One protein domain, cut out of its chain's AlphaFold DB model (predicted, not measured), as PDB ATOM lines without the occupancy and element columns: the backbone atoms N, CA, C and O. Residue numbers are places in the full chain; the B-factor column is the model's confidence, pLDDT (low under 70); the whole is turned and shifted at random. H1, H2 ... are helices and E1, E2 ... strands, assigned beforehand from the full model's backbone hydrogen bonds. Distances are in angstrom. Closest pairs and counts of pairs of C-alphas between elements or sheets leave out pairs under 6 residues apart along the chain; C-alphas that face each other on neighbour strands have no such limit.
ATOM      1  N   GLY A   9     135.760 121.652 206.699       97.44
ATOM      2  CA  GLY A   9     135.556 122.637 207.766       97.44
ATOM      3  C   GLY A   9     136.837 123.039 208.506       97.44
ATOM      4  O   GLY A   9     136.845 124.064 209.179       97.44
ATOM      5  N   ASP A  10     137.912 122.258 208.361       97.69
ATOM      6  CA  ASP A  10     139.218 122.530 208.972       97.69
ATOM      7  C   ASP A  10     140.136 123.357 208.050       97.69
ATOM      8  O   ASP A  10     141.242 123.737 208.440       97.69
ATOM      9  N   LEU A  11     139.703 123.623 206.812       97.50
ATOM     10  CA  LEU A  11     140.499 124.265 205.768       97.50
ATOM     11  C   LEU A  11     139.968 125.664 205.441       97.50
ATOM     12  O   LEU A  11     138.787 125.970 205.597       97.50
ATOM     13  N   LYS A  12     140.863 126.524 204.947       97.19
ATOM     14  CA  LYS A  12     140.470 127.788 204.311       97.19
ATOM     15  C   LYS A  12     139.804 127.512 202.960       97.19
ATOM     16  O   LYS A  12     139.955 126.428 202.404       97.19
ATOM     17  N   GLU A  13     139.111 128.517 202.421       95.31
ATOM     18  CA  GLU A  13     138.472 128.439 201.096       95.31
ATOM     19  C   GLU A  13     139.466 128.034 199.997       95.31
ATOM     20  O   GLU A  13     139.175 127.140 199.200       95.31
ATOM     21  N   ASP A  14     140.659 128.631 200.038       97.06
ATOM     22  CA  ASP A  14     141.812 128.260 199.223       97.06
ATOM     23  C   ASP A  14     142.774 127.420 200.063       97.06
ATOM     24  O   ASP A  14     143.182 127.827 201.160       97.06
ATOM     25  N   PHE A  15     143.170 126.253 199.553       97.12
ATOM     26  CA  PHE A  15     144.013 125.332 200.307       97.12
ATOM     27  C   PHE A  15     145.009 124.559 199.448       97.12
ATOM     28  O   PHE A  15     144.784 124.239 198.282       97.12
ATOM     29  N   LEU A  16     146.110 124.192 200.097       96.12
ATOM     30  CA  LEU A  16     146.981 123.099 199.696       96.12
ATOM     31  C   LEU A  16     147.015 122.104 200.854       96.12
ATOM     32  O   LEU A  16     147.448 122.453 201.951       96.12
ATOM     33  N   VAL A  17     146.576 120.877 200.599       97.12
ATOM     34  CA  VAL A  17     146.687 119.760 201.541       97.12
ATOM     35  C   VAL A  17     147.607 118.715 200.938       97.12
ATOM     36  O   VAL A  17     147.408 118.296 199.802       97.12
ATOM     37  N   ILE A  18     148.610 118.289 201.699       96.38
ATOM     38  CA  ILE A  18     149.513 117.205 201.315       96.38
ATOM     39  C   ILE A  18     149.411 116.140 202.402       96.38
ATOM     40  O   ILE A  18     149.845 116.361 203.531       96.38
ATOM     41  N   ALA A  19     148.809 115.004 202.067       95.06
ATOM     42  CA  ALA A  19     148.757 113.845 202.940       95.06
ATOM     43  C   ALA A  19     150.074 113.069 202.808       95.06
ATOM     44  O   ALA A  19     150.324 112.409 201.797       95.06
ATOM     45  N   VAL A  20     150.932 113.215 203.817       91.94
ATOM     46  CA  VAL A  20     152.233 112.525 203.918       91.94
ATOM     47  C   VAL A  20     152.130 111.192 204.664       91.94
ATOM     48  O   VAL A  20     153.051 110.394 204.647       91.94
ATOM     49  N   ASP A  21     150.998 110.943 205.316       90.31
ATOM     50  CA  ASP A  21     150.687 109.754 206.106       90.31
ATOM     51  C   ASP A  21     149.615 108.891 205.416       90.31
ATOM     52  O   ASP A  21     148.677 108.389 206.043       90.31
ATOM     53  N   TYR A  22     149.751 108.721 204.096       90.69
ATOM     54  CA  TYR A  22     148.796 108.000 203.249       90.69
ATOM     55  C   TYR A  22     147.386 108.624 203.310       90.69
ATOM     56  O   TYR A  22     147.173 109.748 202.862       90.69
ATOM     57  N   ASP A  23     146.390 107.884 203.798       91.81
ATOM     58  CA  ASP A  23     144.990 108.288 203.932       91.81
ATOM     59  C   ASP A  23     144.522 108.225 205.391       91.81
ATOM     60  O   ASP A  23     143.331 108.025 205.663       91.81
ATOM     61  N   ALA A  24     145.467 108.356 206.328       93.50
ATOM     62  CA  ALA A  24     145.206 108.202 207.749       93.50
ATOM     63  C   ALA A  24     144.316 109.325 208.301       93.50
ATOM     64  O   ALA A  24     143.382 109.044 209.059       93.50
ATOM     65  N   VAL A  25     144.580 110.577 207.910       94.50
ATOM     66  CA  VAL A  25     143.988 111.762 208.563       94.50
ATOM     67  C   VAL A  25     143.090 112.605 207.667       94.50
ATOM     68  O   VAL A  25     142.077 113.115 208.150       94.50
ATOM     69  N   VAL A  26     143.419 112.745 206.381       96.81
ATOM     70  CA  VAL A  26     142.667 113.584 205.432       96.81
ATOM     71  C   VAL A  26     141.414 112.843 204.982       96.81
ATOM     72  O   VAL A  26     141.480 111.671 204.640       96.81
ATOM     73  N   LYS A  27     140.246 113.483 205.006       96.62
ATOM     74  CA  LYS A  27     139.013 112.881 204.479       96.62
ATOM     75  C   LYS A  27     139.003 112.908 202.955       96.62
ATOM     76  O   LYS A  27     139.498 113.844 202.335       96.62
ATOM     77  N   GLU A  28     138.341 111.929 202.342       95.62
ATOM     78  CA  GLU A  28     138.194 111.865 200.886       95.62
ATOM     79  C   GLU A  28     137.512 113.106 200.296       95.62
ATOM     80  O   GLU A  28     137.812 113.480 199.171       95.62
ATOM     81  N   GLU A  29     136.630 113.776 201.047       96.81
ATOM     82  CA  GLU A  29     135.931 114.987 200.597       96.81
ATOM     83  C   GLU A  29     136.902 116.131 200.287       96.81
ATOM     84  O   GLU A  29     136.695 116.864 199.325       96.81
ATOM     85  N   VAL A  30     137.999 116.248 201.042       97.62
ATOM     86  CA  VAL A  30     139.038 117.261 200.812       97.62
ATOM     87  C   VAL A  30     139.730 116.998 199.481       97.62
ATOM     88  O   VAL A  30     139.957 117.912 198.694       97.62
ATOM     89  N   VAL A  31     140.031 115.729 199.209       96.94
ATOM     90  CA  VAL A  31     140.734 115.313 197.993       96.94
ATOM     91  C   VAL A  31     139.822 115.398 196.769       96.94
ATOM     92  O   VAL A  31     140.234 115.900 195.730       96.94
ATOM     93  N   ASN A  32     138.569 114.961 196.899       96.75
ATOM     94  CA  ASN A  32     137.593 114.935 195.809       96.75
ATOM     95  C   ASN A  32     137.083 116.328 195.409       96.75
ATOM     96  O   ASN A  32     136.559 116.483 194.310       96.75
ATOM     97  N   THR A  33     137.198 117.330 196.285       97.00
ATOM     98  CA  THR A  33     136.793 118.719 195.993       97.00
ATOM     99  C   THR A  33     137.953 119.620 195.578       97.00
ATOM    100  O   THR A  33     137.727 120.788 195.257       97.00
ATOM    101  N   ALA A  34     139.186 119.108 195.583       96.56
ATOM    102  CA  ALA A  34     140.336 119.841 195.084       96.56
ATOM    103  C   ALA A  34     140.225 120.056 193.566       96.56
ATOM    104  O   ALA A  34     139.828 119.159 192.826       96.56
ATOM    105  N   ASP A  35     140.644 121.229 193.091       95.38
ATOM    106  CA  ASP A  35     140.697 121.530 191.657       95.38
ATOM    107  C   ASP A  35     141.791 120.719 190.945       95.38
ATOM    108  O   ASP A  35     141.756 120.550 189.725       95.38
ATOM    109  N   VAL A  36     142.799 120.280 191.706       93.69
ATOM    110  CA  VAL A  36     143.878 119.401 191.258       93.69
ATOM    111  C   VAL A  36     144.221 118.411 192.365       93.69
ATOM    112  O   VAL A  36     144.495 118.809 193.501       93.69
ATOM    113  N   PHE A  37     144.283 117.132 191.995       95.44
ATOM    114  CA  PHE A  37     144.820 116.056 192.816       95.44
ATOM    115  C   PHE A  37     146.102 115.502 192.187       95.44
ATOM    116  O   PHE A  37     146.106 115.127 191.012       95.44
ATOM    117  N   VAL A  38     147.185 115.474 192.963       94.62
ATOM    118  CA  VAL A  38     148.506 115.000 192.526       94.62
ATOM    119  C   VAL A  38     149.001 113.888 193.444       94.62
ATOM    120  O   VAL A  38     148.723 113.875 194.639       94.62
ATOM    121  N   VAL A  39     149.775 112.967 192.889       95.94
ATOM    122  CA  VAL A  39     150.503 111.952 193.661       95.94
ATOM    123  C   VAL A  39     151.987 111.984 193.320       95.94
ATOM    124  O   VAL A  39     152.387 112.630 192.354       95.94
ATOM    125  N   ASP A  40     152.825 111.309 194.089       94.94
ATOM    126  CA  ASP A  40     154.235 111.126 193.735       94.94
ATOM    127  C   ASP A  40     154.433 110.130 192.584       94.94
ATOM    128  O   ASP A  40     155.180 110.444 191.659       94.94
ATOM    129  N   ASP A  41     153.719 108.997 192.587       96.06
ATOM    130  CA  ASP A  41     153.686 108.032 191.476       96.06
ATOM    131  C   ASP A  41     152.263 107.521 191.181       96.06
ATOM    132  O   ASP A  41     151.580 106.948 192.038       96.06
ATOM    133  N   LYS A  42     151.793 107.708 189.935       95.50
ATOM    134  CA  LYS A  42     150.420 107.324 189.541       95.50
ATOM    135  C   LYS A  42     150.189 105.828 189.642       95.50
ATOM    136  O   LYS A  42     149.116 105.401 190.063       95.50
ATOM    137  N   GLN A  43     151.154 105.026 189.202       95.62
ATOM    138  CA  GLN A  43     150.976 103.581 189.114       95.62
ATOM    139  C   GLN A  43     150.957 102.965 190.511       95.62
ATOM    140  O   GLN A  43     150.095 102.137 190.798       95.62
ATOM    141  N   GLN A  44     151.843 103.415 191.394       95.81
ATOM    142  CA  GLN A  44     151.901 103.018 192.792       95.81
ATOM    143  C   GLN A  44     150.620 103.414 193.523       95.81
ATOM    144  O   GLN A  44     150.039 102.568 194.204       95.81
ATOM    145  N   TYR A  45     150.127 104.644 193.338       96.75
ATOM    146  CA  TYR A  45     148.857 105.078 193.920       96.75
ATOM    147  C   TYR A  45     147.690 104.192 193.464       96.75
ATOM    148  O   TYR A  45     146.980 103.615 194.293       96.75
ATOM    149  N   LEU A  46     147.518 104.019 192.147       96.38
ATOM    150  CA  LEU A  46     146.420 103.228 191.584       96.38
ATOM    151  C   LEU A  46     146.505 101.754 192.002       96.38
ATOM    152  O   LEU A  46     145.490 101.158 192.367       96.38
ATOM    153  N   ALA A  47     147.705 101.173 192.009       95.44
ATOM    154  CA  ALA A  47     147.925  99.803 192.460       95.44
ATOM    155  C   ALA A  47     147.650  99.640 193.962       95.44
ATOM    156  O   ALA A  47     147.067  98.636 194.368       95.44
ATOM    157  N   THR A  48     148.040 100.614 194.787       94.50
ATOM    158  CA  THR A  48     147.806 100.588 196.239       94.50
ATOM    159  C   THR A  48     146.318 100.695 196.551       94.50
ATOM    160  O   THR A  48     145.792  99.885 197.314       94.50
ATOM    161  N   ARG A  49     145.617 101.616 195.882       94.56
ATOM    162  CA  ARG A  49     144.159 101.762 195.968       94.56
ATOM    163  C   ARG A  49     143.422 100.490 195.537       94.56
ATOM    164  O   ARG A  49     142.432 100.119 196.156       94.56
ATOM    165  N   ALA A  50     143.886  99.815 194.484       94.38
ATOM    166  CA  ALA A  50     143.245  98.602 193.971       94.38
ATOM    167  C   ALA A  50     143.412  97.374 194.887       94.38
ATOM    168  O   ALA A  50     142.563  96.486 194.879       94.38
ATOM    169  N   LYS A  51     144.505  97.298 195.658       89.38
ATOM    170  CA  LYS A  51     144.887  96.100 196.428       89.38
ATOM    171  C   LYS A  51     144.288  96.010 197.833       89.38
ATOM    172  O   LYS A  51     144.402  94.949 198.444       89.38
ATOM    173  N   GLY A  52     143.712  97.075 198.395       79.88
ATOM    174  CA  GLY A  52     143.440  97.067 199.832       79.88
ATOM    175  C   GLY A  52     142.565  98.194 200.382       79.88
ATOM    176  O   GLY A  52     141.833  98.841 199.640       79.88
ATOM    177  N   PRO A  53     142.592  98.399 201.715       87.19
ATOM    178  CA  PRO A  53     141.699  99.333 202.403       87.19
ATOM    179  C   PRO A  53     142.095 100.809 202.241       87.19
ATOM    180  O   PRO A  53     141.302 101.679 202.602       87.19
ATOM    181  N   TYR A  54     143.303 101.083 201.744       92.25
ATOM    182  CA  TYR A  54     143.842 102.430 201.588       92.25
ATOM    183  C   TYR A  54     143.221 103.162 200.399       92.25
ATOM    184  O   TYR A  54     142.866 102.561 199.385       92.25
ATOM    185  N   PHE A  55     143.097 104.479 200.534       94.19
ATOM    186  CA  PHE A  55     142.574 105.396 199.522       94.19
ATOM    187  C   PHE A  55     141.144 105.055 199.079       94.19
ATOM    188  O   PHE A  55     140.688 105.434 197.997       94.19
ATOM    189  N   LYS A  56     140.382 104.357 199.935       92.50
ATOM    190  CA  LYS A  56     138.959 104.119 199.685       92.50
ATOM    191  C   LYS A  56     138.237 105.462 199.554       92.50
ATOM    192  O   LYS A  56     138.403 106.330 200.413       92.50
ATOM    193  N   ASN A  57     137.442 105.597 198.491       94.06
ATOM    194  CA  ASN A  57     136.708 106.804 198.084       94.06
ATOM    195  C   ASN A  57     137.569 107.996 197.630       94.06
ATOM    196  O   ASN A  57     137.006 109.028 197.278       94.06
ATOM    197  N   TYR A  58     138.897 107.869 197.601       95.94
ATOM    198  CA  TYR A  58     139.755 108.852 196.936       95.94
ATOM    199  C   TYR A  58     139.655 108.674 195.409       95.94
ATOM    200  O   TYR A  58     139.197 107.604 194.960       95.94
ATOM    201  N   PRO A  59     140.109 109.664 194.610       96.31
ATOM    202  CA  PRO A  59     140.033 109.612 193.152       96.31
ATOM    203  C   PRO A  59     140.596 108.310 192.574       96.31
ATOM    204  O   PRO A  59     141.647 107.826 192.993       96.31
ATOM    205  N   ASP A  60     139.890 107.721 191.610       94.88
ATOM    206  CA  ASP A  60     140.312 106.516 190.880       94.88
ATOM    207  C   ASP A  60     141.095 106.828 189.598       94.88
ATOM    208  O   ASP A  60     141.535 105.920 188.891       94.88
ATOM    209  N   LYS A  61     141.286 108.115 189.313       93.50
ATOM    210  CA  LYS A  61     142.075 108.650 188.209       93.50
ATOM    211  C   LYS A  61     142.973 109.753 188.742       93.50
ATOM    212  O   LYS A  61     142.559 110.535 189.595       93.50
ATOM    213  N   VAL A  62     144.190 109.814 188.216       93.62
ATOM    214  CA  VAL A  62     145.181 110.825 188.585       93.62
ATOM    215  C   VAL A  62     145.756 111.429 187.315       93.62
ATOM    216  O   VAL A  62     146.367 110.733 186.506       93.62
ATOM    217  N   GLU A  63     145.535 112.726 187.124       88.81
ATOM    218  CA  GLU A  63     145.958 113.429 185.909       88.81
ATOM    219  C   GLU A  63     147.450 113.757 185.922       88.81
ATOM    220  O   GLU A  63     148.113 113.651 184.888       88.81
ATOM    221  N   LEU A  64     147.986 114.112 187.092       90.56
ATOM    222  CA  LEU A  64     149.347 114.605 187.279       90.56
ATOM    223  C   LEU A  64     150.043 113.854 188.411       90.56
ATOM    224  O   LEU A  64     149.442 113.596 189.451       90.56
ATOM    225  N   ASP A  65     151.315 113.535 188.206       93.44
ATOM    226  CA  ASP A  65     152.218 113.147 189.286       93.44
ATOM    227  C   ASP A  65     153.287 114.213 189.523       93.44
ATOM    228  O   ASP A  65     153.374 115.224 188.819       93.44
ATOM    229  N   MET A  66     154.109 114.002 190.544       91.38
ATOM    230  CA  MET A  66     155.198 114.906 190.870       91.38
ATOM    231  C   MET A  66     156.212 115.035 189.721       91.38
ATOM    232  O   MET A  66     156.765 116.117 189.524       91.38
ATOM    233  N   GLY A  67     156.417 113.986 188.917       90.50
ATOM    234  CA  GLY A  67     157.247 114.043 187.712       90.50
ATOM    235  C   GLY A  67     156.693 115.022 186.673       90.50
ATOM    236  O   GLY A  67     157.432 115.865 186.153       90.50
ATOM    237  N   ASP A  68     155.383 114.988 186.424       90.69
ATOM    238  CA  ASP A  68     154.694 115.966 185.577       90.69
ATOM    239  C   ASP A  68     154.839 117.395 186.123       90.69
ATOM    240  O   ASP A  68     155.078 118.324 185.348       90.69
ATOM    241  N   ILE A  69     154.719 117.598 187.441       88.94
ATOM    242  CA  ILE A  69     154.898 118.926 188.054       88.94
ATOM    243  C   ILE A  69     156.321 119.443 187.834       88.94
ATOM    244  O   ILE A  69     156.500 120.592 187.431       88.94
ATOM    245  N   CYS A  70     157.326 118.607 188.088       88.19
ATOM    246  CA  CYS A  70     158.735 118.980 187.975       88.19
ATOM    247  C   CYS A  70     159.161 119.278 186.529       88.19
ATOM    248  O   CYS A  70     160.099 120.043 186.313       88.19
ATOM    249  N   THR A  71     158.490 118.684 185.536       86.75
ATOM    250  CA  THR A  71     158.856 118.802 184.114       86.75
ATOM    251  C   THR A  71     158.023 119.820 183.331       86.75
ATOM    252  O   THR A  71     158.444 120.248 182.254       86.75
ATOM    253  N   ARG A  72     156.860 120.251 183.839       75.44
ATOM    254  CA  ARG A  72     155.960 121.202 183.160       75.44
ATOM    255  C   ARG A  72     156.041 122.614 183.753       75.44
ATOM    256  O   ARG A  72     156.389 122.821 184.911       75.44
ATOM    257  N   ARG A  73     155.653 123.628 182.965       64.69
ATOM    258  CA  ARG A  73     155.497 125.008 183.465       64.69
ATOM    259  C   ARG A  73     154.266 125.095 184.380       64.69
ATOM    260  O   ARG A  73     153.133 124.953 183.931       64.69
ATOM    261  N   ILE A  74     154.531 125.382 185.653       71.44
ATOM    262  CA  ILE A  74     153.663 125.389 186.852       71.44
ATOM    263  C   ILE A  74     152.432 126.329 186.761       71.44
ATOM    264  O   ILE A  74     151.600 126.369 187.664       71.44
ATOM    265  N   GLU A  75     152.254 127.064 185.662       78.44
ATOM    266  CA  GLU A  75     151.174 128.049 185.493       78.44
ATOM    267  C   GLU A  75     149.769 127.433 185.591       78.44
ATOM    268  O   GLU A  75     148.877 128.044 186.179       78.44
ATOM    269  N   TYR A  76     149.580 126.195 185.118       80.12
ATOM    270  CA  TYR A  76     148.312 125.473 185.292       80.12
ATOM    271  C   TYR A  76     147.948 125.276 186.769       80.12
ATOM    272  O   TYR A  76     146.786 125.394 187.133       80.12
ATOM    273  N   LEU A  77     148.931 125.001 187.629       83.25
ATOM    274  CA  LEU A  77     148.693 124.785 189.056       83.25
ATOM    275  C   LEU A  77     148.457 126.104 189.795       83.25
ATOM    276  O   LEU A  77     147.723 126.136 190.780       83.25
ATOM    277  N   LYS A  78     149.060 127.208 189.343       84.00
ATOM    278  CA  LYS A  78     148.898 128.516 189.996       84.00
ATOM    279  C   LYS A  78     147.456 129.018 189.959       84.00
ATOM    280  O   LYS A  78     147.026 129.635 190.925       84.00
ATOM    281  N   SER A  79     146.706 128.714 188.899       88.19
ATOM    282  CA  SER A  79     145.306 129.137 188.746       88.19
ATOM    283  C   SER A  79     144.296 128.300 189.544       88.19
ATOM    284  O   SER A  79     143.097 128.552 189.459       88.19
ATOM    285  N   LYS A  80     144.754 127.298 190.302       92.69
ATOM    286  CA  LYS A  80     143.913 126.300 190.976       92.69
ATOM    287  C   LYS A  80     143.898 126.561 192.486       92.69
ATOM    288  O   LYS A  80     144.890 126.230 193.132       92.69
ATOM    289  N   PRO A  81     142.871 127.194 193.068       95.38
ATOM    290  CA  PRO A  81     142.881 127.589 194.481       95.38
ATOM    291  C   PRO A  81     142.910 126.414 195.471       95.38
ATOM    292  O   PRO A  81     143.499 126.544 196.544       95.38
ATOM    293  N   LYS A  82     142.342 125.259 195.109       97.62
ATOM    294  CA  LYS A  82     142.261 124.065 195.960       97.62
ATOM    295  C   LYS A  82     143.118 122.946 195.392       97.62
ATOM    296  O   LYS A  82     142.890 122.468 194.283       97.62
ATOM    297  N   LYS A  83     144.113 122.509 196.153       96.00
ATOM    298  CA  LYS A  83     145.066 121.476 195.741       96.00
ATOM    299  C   LYS A  83     145.151 120.398 196.803       96.00
ATOM    300  O   LYS A  83     145.307 120.701 197.986       96.00
ATOM    301  N   ALA A  84     145.117 119.149 196.368       96.62
ATOM    302  CA  ALA A  84     145.379 118.001 197.216       96.62
ATOM    303  C   ALA A  84     146.546 117.197 196.645       96.62
ATOM    304  O   ALA A  84     146.657 117.021 195.430       96.62
ATOM    305  N   ALA A  85     147.399 116.686 197.520       96.25
ATOM    306  CA  ALA A  85     148.401 115.705 197.163       96.25
ATOM    307  C   ALA A  85     148.430 114.555 198.165       96.25
ATOM    308  O   ALA A  85     148.149 114.745 199.347       96.25
ATOM    309  N   VAL A  86     148.776 113.370 197.680       96.00
ATOM    310  CA  VAL A  86     149.012 112.169 198.486       96.00
ATOM    311  C   VAL A  86     150.369 111.616 198.078       96.00
ATOM    312  O   VAL A  86     150.596 111.384 196.894       96.00
ATOM    313  N   LEU A  87     151.263 111.424 199.044       94.56
ATOM    314  CA  LEU A  87     152.603 110.897 198.797       94.56
ATOM    315  C   LEU A  87     152.687 109.490 199.392       94.56
ATOM    316  O   LEU A  87     152.428 109.310 200.582       94.56
ATOM    317  N   LEU A  88     152.980 108.491 198.556       94.06
ATOM    318  CA  LEU A  88     153.141 107.093 198.976       94.06
ATOM    319  C   LEU A  88     154.587 106.744 199.325       94.06
ATOM    320  O   LEU A  88     154.824 105.665 199.869       94.06
ATOM    321  N   GLU A  89     155.495 107.666 199.015       91.31
ATOM    322  CA  GLU A  89     156.940 107.536 199.040       91.31
ATOM    323  C   GLU A  89     157.465 106.594 197.948       91.31
ATOM    324  O   GLU A  89     156.968 105.488 197.705       91.31
ATOM    325  N   ILE A  90     158.530 107.051 197.288       92.50
ATOM    326  CA  ILE A  90     159.246 106.307 196.258       92.50
ATOM    327  C   ILE A  90     160.697 106.196 196.705       92.50
ATOM    328  O   ILE A  90     161.365 107.209 196.914       92.50
TER     329      ILE A  90
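What this domain is: This is residues 9 to 90 of the 116 residues of an uncharacterized protein of Thermosphaera aggregans (UniProt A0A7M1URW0). A small parallel sheet of three strands has four helices spaced round it: H1 packs on E3, H2 lies past the last residues of E2, and H3 and H4 lie on the E2 side. From H2 a long loop, residues 52 to 65, folds back to E2, and residues 70 to 75 stick out. The 82 printed residues run E1 H1 E2 H2 H3 H4 E3, with sheet order E1 E3 E2, a mixed class and under half of the residues in named elements. The whole is compact, with a radius of gyration of the C-alphas of 12.3 A and spans of 34 by 33 by 18 A.

How they stand to each other: Start at E1, residues 15 to 19, an edge strand parallel to inner strand E3, residues 82 to 86; look for N 17 and O 83, 2.9 A apart. H1, residues 28 to 32, only grazes the sheet; its closest C-alphas to E3 are Val 31 and Ala 84, 5.4 A. E2, residues 36 to 39, is parallel to E3, with N 38 and O 84 at 3.0 A. E1, H1, E2 form a split strand-helix-strand unit, E3 between its strands, with a right-handed crossover. H2, residues 42 to 51, is not on the sheet. H3, residues 66 to 71, only grazes it; Val 39 and Met 66 have the closest C-alphas to E2, 6.2 A. H4, residues 75 to 78, is not on it. E2, H2 H3 H4, E3 form a strand-helix-strand unit, its strands parallel neighbours. H1, H2 and H3 have every O i to N i+4 pair within hydrogen-bond range; H4 is too short for one.

Where its parts are: Find C-alpha 15 at (144.013, 125.332, 200.307), where E1 begins its 12.7 A. H2 covers 14.3 A from C-alpha 42 at (150.420, 107.324, 189.541). E3 covers 13.9 A, ending at C-alpha 86 at (149.012, 112.169, 198.486).

The domain as a whole: The two C-alphas farthest apart, Gly 52 and Glu 75, are 35.0 A apart. The printed part has no cut, the link H2 to H3 is long, and residue 73 is under pLDDT 70.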